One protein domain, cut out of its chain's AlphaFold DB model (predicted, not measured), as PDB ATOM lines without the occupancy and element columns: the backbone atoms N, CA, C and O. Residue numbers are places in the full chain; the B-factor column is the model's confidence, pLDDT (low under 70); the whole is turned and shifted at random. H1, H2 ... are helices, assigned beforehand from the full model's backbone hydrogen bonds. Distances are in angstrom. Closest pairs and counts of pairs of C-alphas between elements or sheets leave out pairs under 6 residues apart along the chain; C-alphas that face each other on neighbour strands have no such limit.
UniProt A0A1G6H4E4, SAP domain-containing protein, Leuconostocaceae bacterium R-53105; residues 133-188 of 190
ATOM      1  N   ASP A 133     227.223 175.000 209.169       66.38
ATOM      2  CA  ASP A 133     227.386 174.653 210.582       66.38
ATOM      3  C   ASP A 133     226.061 174.336 211.304       66.38
ATOM      4  O   ASP A 133     226.109 173.837 212.434       66.38
ATOM      5  N   GLU A 134     224.894 174.581 210.698       71.69
ATOM      6  CA  GLU A 134     223.587 174.476 211.364       71.69
ATOM      7  C   GLU A 134     223.322 173.071 211.919       71.69
ATOM      8  O   GLU A 134     222.920 172.914 213.075       71.69
ATOM      9  N   ALA A 135     223.684 172.042 211.149       66.31
ATOM     10  CA  ALA A 135     223.590 170.643 211.563       66.31
ATOM     11  C   ALA A 135     224.461 170.312 212.795       66.31
ATOM     12  O   ALA A 135     224.189 169.360 213.526       66.31
ATOM     13  N   SER A 136     225.504 171.103 213.073       70.69
ATOM     14  CA  SER A 136     226.424 170.882 214.196       70.69
ATOM     15  C   SER A 136     225.939 171.491 215.526       70.69
ATOM     16  O   SER A 136     226.469 171.136 216.593       70.69
ATOM     17  N   TYR A 137     224.901 172.340 215.484       77.31
ATOM     18  CA  TYR A 137     224.335 173.082 216.621       77.31
ATOM     19  C   TYR A 137     223.284 172.316 217.435       77.31
ATOM     20  O   TYR A 137     222.534 172.929 218.187       77.31
ATOM     21  N   GLN A 138     223.267 170.983 217.366       83.81
ATOM     22  CA  GLN A 138     222.242 170.151 218.015       83.81
ATOM     23  C   GLN A 138     222.014 170.484 219.503       83.81
ATOM     24  O   GLN A 138     220.873 170.601 219.923       83.81
ATOM     25  N   TRP A 139     223.074 170.726 220.288       85.94
ATOM     26  CA  TRP A 139     222.942 171.165 221.687       85.94
ATOM     27  C   TRP A 139     222.256 172.532 221.821       85.94
ATOM     28  O   TRP A 139     221.400 172.702 222.681       85.94
ATOM     29  N   ASN A 140     222.611 173.506 220.981       85.94
ATOM     30  CA  ASN A 140     222.012 174.839 221.045       85.94
ATOM     31  C   ASN A 140     220.527 174.780 220.671       85.94
ATOM     32  O   ASN A 140     219.710 175.370 221.374       85.94
ATOM     33  N   ASN A 141     220.186 174.026 219.620       87.25
ATOM     34  CA  ASN A 141     218.801 173.806 219.204       87.25
ATOM     35  C   ASN A 141     218.024 173.085 220.311       87.25
ATOM     36  O   ASN A 141     216.974 173.552 220.727       87.25
ATOM     37  N   PHE A 142     218.601 172.025 220.884       90.94
ATOM     38  CA  PHE A 142     218.007 171.301 222.005       90.94
ATOM     39  C   PHE A 142     217.695 172.215 223.192       90.94
ATOM     40  O   PHE A 142     216.601 172.161 223.743       90.94
ATOM     41  N   VAL A 143     218.654 173.050 223.603       90.81
ATOM     42  CA  VAL A 143     218.466 173.980 224.723       90.81
ATOM     43  C   VAL A 143     217.382 175.000 224.393       90.81
ATOM     44  O   VAL A 143     216.523 175.250 225.233       90.81
ATOM     45  N   HIS A 144     217.405 175.565 223.186       89.88
ATOM     46  CA  HIS A 144     216.388 176.507 222.732       89.88
ATOM     47  C   HIS A 144     214.984 175.887 222.801       89.88
ATOM     48  O   HIS A 144     214.102 176.442 223.456       89.88
ATOM     49  N   ASP A 145     214.805 174.707 222.214       91.44
ATOM     50  CA  ASP A 145     213.517 174.014 222.153       91.44
ATOM     51  C   ASP A 145     213.035 173.581 223.547       91.44
ATOM     52  O   ASP A 145     211.866 173.760 223.891       91.44
ATOM     53  N   PHE A 146     213.950 173.115 224.405       92.56
ATOM     54  CA  PHE A 146     213.670 172.825 225.813       92.56
ATOM     55  C   PHE A 146     213.141 174.058 226.561       92.56
ATOM     56  O   PHE A 146     212.156 173.973 227.297       92.56
ATOM     57  N   PHE A 147     213.774 175.223 226.381       91.12
ATOM     58  CA  PHE A 147     213.313 176.457 227.017       91.12
ATOM     59  C   PHE A 147     212.000 176.971 226.417       91.12
ATOM     60  O   PHE A 147     211.171 177.489 227.170       91.12
ATOM     61  N   ALA A 148     211.762 176.753 225.124       92.00
ATOM     62  CA  ALA A 148     210.523 177.125 224.445       92.00
ATOM     63  C   ALA A 148     209.305 176.283 224.876       92.00
ATOM     64  O   ALA A 148     208.178 176.773 224.828       92.00
ATOM     65  N   ASP A 149     209.501 175.048 225.350       91.00
ATOM     66  CA  ASP A 149     208.399 174.132 225.672       91.00
ATOM     67  C   ASP A 149     207.659 174.498 226.967       91.00
ATOM     68  O   ASP A 149     208.042 174.107 228.071       91.00
ATOM     69  N   SER A 150     206.569 175.252 226.865       88.19
ATOM     70  CA  SER A 150     205.737 175.654 228.007       88.19
ATOM     71  C   SER A 150     204.984 174.506 228.696       88.19
ATOM     72  O   SER A 150     204.438 174.725 229.775       88.19
ATOM     73  N   SER A 151     204.961 173.296 228.124       86.38
ATOM     74  CA  SER A 151     204.230 172.143 228.671       86.38
ATOM     75  C   SER A 151     204.997 171.369 229.749       86.38
ATOM     76  O   SER A 151     204.412 170.536 230.449       86.38
ATOM     77  N   LEU A 152     206.296 171.640 229.910       85.69
ATOM     78  CA  LEU A 152     207.136 170.993 230.914       85.69
ATOM     79  C   LEU A 152     206.651 171.322 232.340       85.69
ATOM     80  O   LEU A 152     206.674 172.488 232.735       85.69
ATOM     81  N   PRO A 153     206.287 170.319 233.163       85.69
ATOM     82  CA  PRO A 153     205.744 170.539 234.504       85.69
ATOM     83  C   PRO A 153     206.840 170.782 235.560       85.69
ATOM     84  O   PRO A 153     206.666 170.443 236.729       85.69
ATOM     85  N   VAL A 154     207.999 171.305 235.153       85.88
ATOM     86  CA  VAL A 154     209.179 171.498 236.004       85.88
ATOM     87  C   VAL A 154     209.881 172.811 235.699       85.88
ATOM     88  O   VAL A 154     209.838 173.315 234.577       85.88
ATOM     89  N   GLU A 155     210.570 173.344 236.706       88.25
ATOM     90  CA  GLU A 155     211.404 174.526 236.538       88.25
ATOM     91  C   GLU A 155     212.552 174.240 235.562       88.25
ATOM     92  O   GLU A 155     213.342 173.304 235.734       88.25
ATOM     93  N   LYS A 156     212.646 175.066 234.519       91.50
ATOM     94  CA  LYS A 156     213.656 174.919 233.477       91.50
ATOM     95  C   LYS A 156     214.944 175.603 233.887       91.50
ATOM     96  O   LYS A 156     214.968 176.789 234.199       91.50
ATOM     97  N   ASN A 157     216.041 174.867 233.801       91.31
ATOM     98  CA  ASN A 157     217.380 175.409 233.971       91.31
ATOM     99  C   ASN A 157     218.383 174.623 233.114       91.31
ATOM    100  O   ASN A 157     218.110 173.510 232.657       91.31
ATOM    101  N   LEU A 158     219.568 175.204 232.908       90.94
ATOM    102  CA  LEU A 158     220.616 174.595 232.082       90.94
ATOM    103  C   LEU A 158     221.120 173.259 232.636       90.94
ATOM    104  O   LEU A 158     221.535 172.399 231.862       90.94
ATOM    105  N   ARG A 159     221.063 173.058 233.958       90.88
ATOM    106  CA  ARG A 159     221.452 171.786 234.578       90.88
ATOM    107  C   ARG A 159     220.513 170.663 234.137       90.88
ATOM    108  O   ARG A 159     220.996 169.612 233.728       90.88
ATOM    109  N   LEU A 160     219.203 170.898 234.173       89.88
ATOM    110  CA  LEU A 160     218.205 169.941 233.706       89.88
ATOM    111  C   LEU A 160     218.322 169.708 232.194       89.88
ATOM    112  O   LEU A 160     218.338 168.559 231.757       89.88
ATOM    113  N   ALA A 161     218.500 170.770 231.402       91.31
ATOM    114  CA  ALA A 161     218.739 170.643 229.964       91.31
ATOM    115  C   ALA A 161     219.956 169.746 229.668       91.31
ATOM    116  O   ALA A 161     219.878 168.847 228.836       91.31
ATOM    117  N   ALA A 162     221.064 169.923 230.397       90.06
ATOM    118  CA  ALA A 162     222.264 169.100 230.248       90.06
ATOM    119  C   ALA A 162     222.034 167.631 230.641       90.06
ATOM    120  O   ALA A 162     222.566 166.731 229.988       90.06
ATOM    121  N   GLN A 163     221.230 167.369 231.676       89.75
ATOM    122  CA  GLN A 163     220.860 166.007 232.077       89.75
ATOM    123  C   GLN A 163     220.006 165.312 231.011       89.75
ATOM    124  O   GLN A 163     220.304 164.178 230.631       89.75
ATOM    125  N   LEU A 164     218.981 165.994 230.496       90.31
ATOM    126  CA  LEU A 164     218.124 165.465 229.432       90.31
ATOM    127  C   LEU A 164     218.900 165.282 228.124       90.31
ATOM    128  O   LEU A 164     218.742 164.275 227.445       90.31
ATOM    129  N   TRP A 165     219.810 166.195 227.805       90.62
ATOM    130  CA  TRP A 165     220.711 166.045 226.670       90.62
ATOM    131  C   TRP A 165     221.618 164.824 226.798       90.62
ATOM    132  O   TRP A 165     221.763 164.052 225.850       90.62
ATOM    133  N   TYR A 166     222.204 164.613 227.984       88.19
ATOM    134  CA  TYR A 166     222.990 163.413 228.261       88.19
ATOM    135  C   TYR A 166     222.156 162.141 228.066       88.19
ATOM    136  O   TYR A 166     222.650 161.148 227.542       88.19
ATOM    137  N   PHE A 167     220.888 162.179 228.455       87.88
ATOM    138  CA  PHE A 167     219.973 161.066 228.272       87.88
ATOM    139  C   PHE A 167     219.693 160.766 226.792       87.88
ATOM    140  O   PHE A 167     219.836 159.619 226.372       87.88
ATOM    141  N   VAL A 168     219.377 161.782 225.979       87.69
ATOM    142  CA  VAL A 168     219.096 161.600 224.542       87.69
ATOM    143  C   VAL A 168     220.321 161.099 223.785       87.69
ATOM    144  O   VAL A 168     220.213 160.110 223.067       87.69
ATOM    145  N   LYS A 169     221.502 161.694 224.009       83.12
ATOM    146  CA  LYS A 169     222.726 161.342 223.262       83.12
ATOM    147  C   LYS A 169     223.221 159.908 223.478       83.12
ATOM    148  O   LYS A 169     224.123 159.459 222.781       83.12
ATOM    149  N   THR A 170     222.726 159.228 224.514       77.19
ATOM    150  CA  THR A 170     223.092 157.834 224.826       77.19
ATOM    151  C   THR A 170     222.172 156.813 224.161       77.19
ATOM    152  O   THR A 170     222.395 155.611 224.293       77.19
ATOM    153  N   ARG A 171     221.145 157.274 223.441       76.69
ATOM    154  CA  ARG A 171     220.156 156.443 222.759       76.69
ATOM    155  C   ARG A 171     220.346 156.528 221.239       76.69
ATOM    156  O   ARG A 171     220.789 157.557 220.746       76.69
ATOM    157  N   PRO A 172     219.950 155.497 220.475       64.94
ATOM    158  CA  PRO A 172     220.049 155.487 219.011       64.94
ATOM    159  C   PRO A 172     218.992 156.367 218.307       64.94
ATOM    160  O   PRO A 172     218.704 156.154 217.134       64.94
ATOM    161  N   GLN A 173     218.381 157.318 219.019       70.38
ATOM    162  CA  GLN A 173     217.376 158.233 218.477       70.38
ATOM    163  C   GLN A 173     218.018 159.566 218.076       70.38
ATOM    164  O   GLN A 173     219.154 159.850 218.450       70.38
ATOM    165  N   GLU A 174     217.293 160.392 217.324       72.94
ATOM    166  CA  GLU A 174     217.775 161.716 216.933       72.94
ATOM    167  C   GLU A 174     218.097 162.583 218.165       72.94
ATOM    168  O   GLU A 174     217.354 162.596 219.149       72.94
ATOM    169  N   ASN A 175     219.224 163.302 218.113       80.81
ATOM    170  CA  ASN A 175     219.706 164.171 219.192       80.81
ATOM    171  C   ASN A 175     218.924 165.496 219.238       80.81
ATOM    172  O   ASN A 175     219.505 166.573 219.095       80.81
ATOM    173  N   SER A 176     217.607 165.410 219.408       83.62
ATOM    174  CA  SER A 176     216.674 166.535 219.426       83.62
ATOM    175  C   SER A 176     215.798 166.523 220.683       83.62
ATOM    176  O   SER A 176     215.664 165.513 221.381       83.62
ATOM    177  N   TYR A 177     215.251 167.691 221.022       87.62
ATOM    178  CA  TYR A 177     214.300 167.820 222.120       87.62
ATOM    179  C   TYR A 177     212.897 167.424 221.643       87.62
ATOM    180  O   TYR A 177     212.484 167.773 220.540       87.62
ATOM    181  N   THR A 178     212.144 166.724 222.492       88.25
ATOM    182  CA  THR A 178     210.717 166.442 222.283       88.25
ATOM    183  C   THR A 178     209.966 166.641 223.595       88.25
ATOM    184  O   THR A 178     210.518 166.392 224.666       88.25
ATOM    185  N   SER A 179     208.695 167.045 223.546       85.62
ATOM    186  CA  SER A 179     207.904 167.296 224.764       85.62
ATOM    187  C   SER A 179     207.692 166.049 225.634       85.62
ATOM    188  O   SER A 179     207.532 166.148 226.851       85.62
ATOM    189  N   ASP A 180     207.766 164.851 225.049       87.38
ATOM    190  CA  ASP A 180     207.698 163.590 225.798       87.38
ATOM    191  C   ASP A 180     209.022 163.200 226.468       87.38
ATOM    192  O   ASP A 180     209.046 162.287 227.300       87.38
ATOM    193  N   LEU A 181     210.123 163.892 226.160       89.38
ATOM    194  CA  LEU A 181     211.451 163.565 226.671       89.38
ATOM    195  C   LEU A 181     211.499 163.551 228.200       89.38
ATOM    196  O   LEU A 181     212.128 162.676 228.797       89.38
ATOM    197  N   TRP A 182     210.793 164.482 228.841       87.38
ATOM    198  CA  TRP A 182     210.694 164.532 230.296       87.38
ATOM    199  C   TRP A 182     210.043 163.271 230.878       87.38
ATOM    200  O   TRP A 182     210.579 162.671 231.811       87.38
ATOM    201  N   ARG A 183     208.935 162.806 230.286       87.12
ATOM    202  CA  ARG A 183     208.249 161.577 230.720       87.12
ATOM    203  C   ARG A 183     209.142 160.352 230.534       87.12
ATOM    204  O   ARG A 183     209.223 159.510 231.426       87.12
ATOM    205  N   GLN A 184     209.839 160.273 229.401       88.62
ATOM    206  CA  GLN A 184     210.774 159.182 229.113       88.62
ATOM    207  C   GLN A 184     211.937 159.152 230.109       88.62
ATOM    208  O   GLN A 184     212.317 158.078 230.575       88.62
ATOM    209  N   TYR A 185     212.482 160.322 230.454       88.38
ATOM    210  CA  TYR A 185     213.540 160.452 231.449       88.38
ATOM    211  C   TYR A 185     213.077 159.972 232.826       88.38
ATOM    212  O   TYR A 185     213.755 159.159 233.448       88.38
ATOM    213  N   GLN A 186     211.892 160.398 233.275       87.38
ATOM    214  CA  GLN A 186     211.324 159.963 234.556       87.38
ATOM    215  C   GLN A 186     211.067 158.452 234.614       87.38
ATOM    216  O   GLN A 186     211.312 157.832 235.645       87.38
ATOM    217  N   ALA A 187     210.584 157.856 233.521       85.69
ATOM    218  CA  ALA A 187     210.288 156.427 233.460       85.69
ATOM    219  C   ALA A 187     211.538 155.543 233.599       85.69
ATOM    220  O   ALA A 187     211.426 154.434 234.103       85.69
ATOM    221  N   GLN A 188     212.714 156.027 233.185       80.12
ATOM    222  CA  GLN A 188     213.970 155.275 233.281       80.12
ATOM    223  C   GLN A 188     214.691 155.444 234.635       80.12
ATOM    224  O   GLN A 188     215.623 154.703 234.922       80.12
TER     225      GLN A 188
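What this domain is: This is residues 133 to 188 of the 190 residues of the protein "SAP domain-containing protein" of Leuconostocaceae bacterium R-53105 (UniProt A0A1G6H4E4). Three short helices make a small, loosely crossed cluster: H2 is the middle piece, H1 and H3 each pack on it at a steep angle, and H1 and H3 have no contact with each other. From the end of H2 a long loop, residues 169 to 180, folds back before it leads into H3, while residues 133 to 137 form a tail ahead of H1 at one end of the longest axis. The printed part has 56 residues, with three named helices in the order H1, H2, H3 and no named strand; the class is all helix. The whole is compact, with a radius of gyration of the C-alphas of 10.8 A, and its C-alphas span 32 by 23 by 17 A.

Where its parts are: Begin at Asp 133, whose C-alpha is at (227.386, 174.653, 210.582), and read on to C-alpha 138 at (222.242, 170.151, 218.015), where H1 begins. H1 covers residues 138 to 148 and measures 15.1 A from first to last C-alpha. Next find C-alpha 158 at (220.616, 174.595, 232.082); there H2 begins, residues 158 to 168, also 15.1 A long. After it look for H3, residues 181 to 188, which measures 10.9 A and ends at C-alpha 188 at (213.970, 155.275, 233.281).

How they stand to each other: Start with H1 and H2, which touch; their closest C-alphas are those of Val 143 and Ala 161, 6.2 A apart. Their lines stand at a steep tilt of 58 degrees, and they run opposite ways. Farther along H2, look at Leu 164: its C-alpha and that of Tyr 185 are 7.1 A apart, the closest of H2 and H3, which touch. These two helices run the same way at 68 degrees, a steep tilt only just short of about perpendicular. H1 and H3 are apart. In the backbones of H1, H2 and H3, every O i to N i+4 pair is within hydrogen-bond range.

The domain as a whole: The two C-alphas farthest apart are those of Asp 133 and Ala 187, at 33.9 A. Residues 133 to 188 are printed without a cut. The link from H1 to H2, 9 residues, is short but not tight; the link from H2 to H3, 12 residues, is long. Read the B-factor column for the model's confidence: the mean pLDDT of the printed part is 85.1, and residues 133, 135 and 172 are under 70.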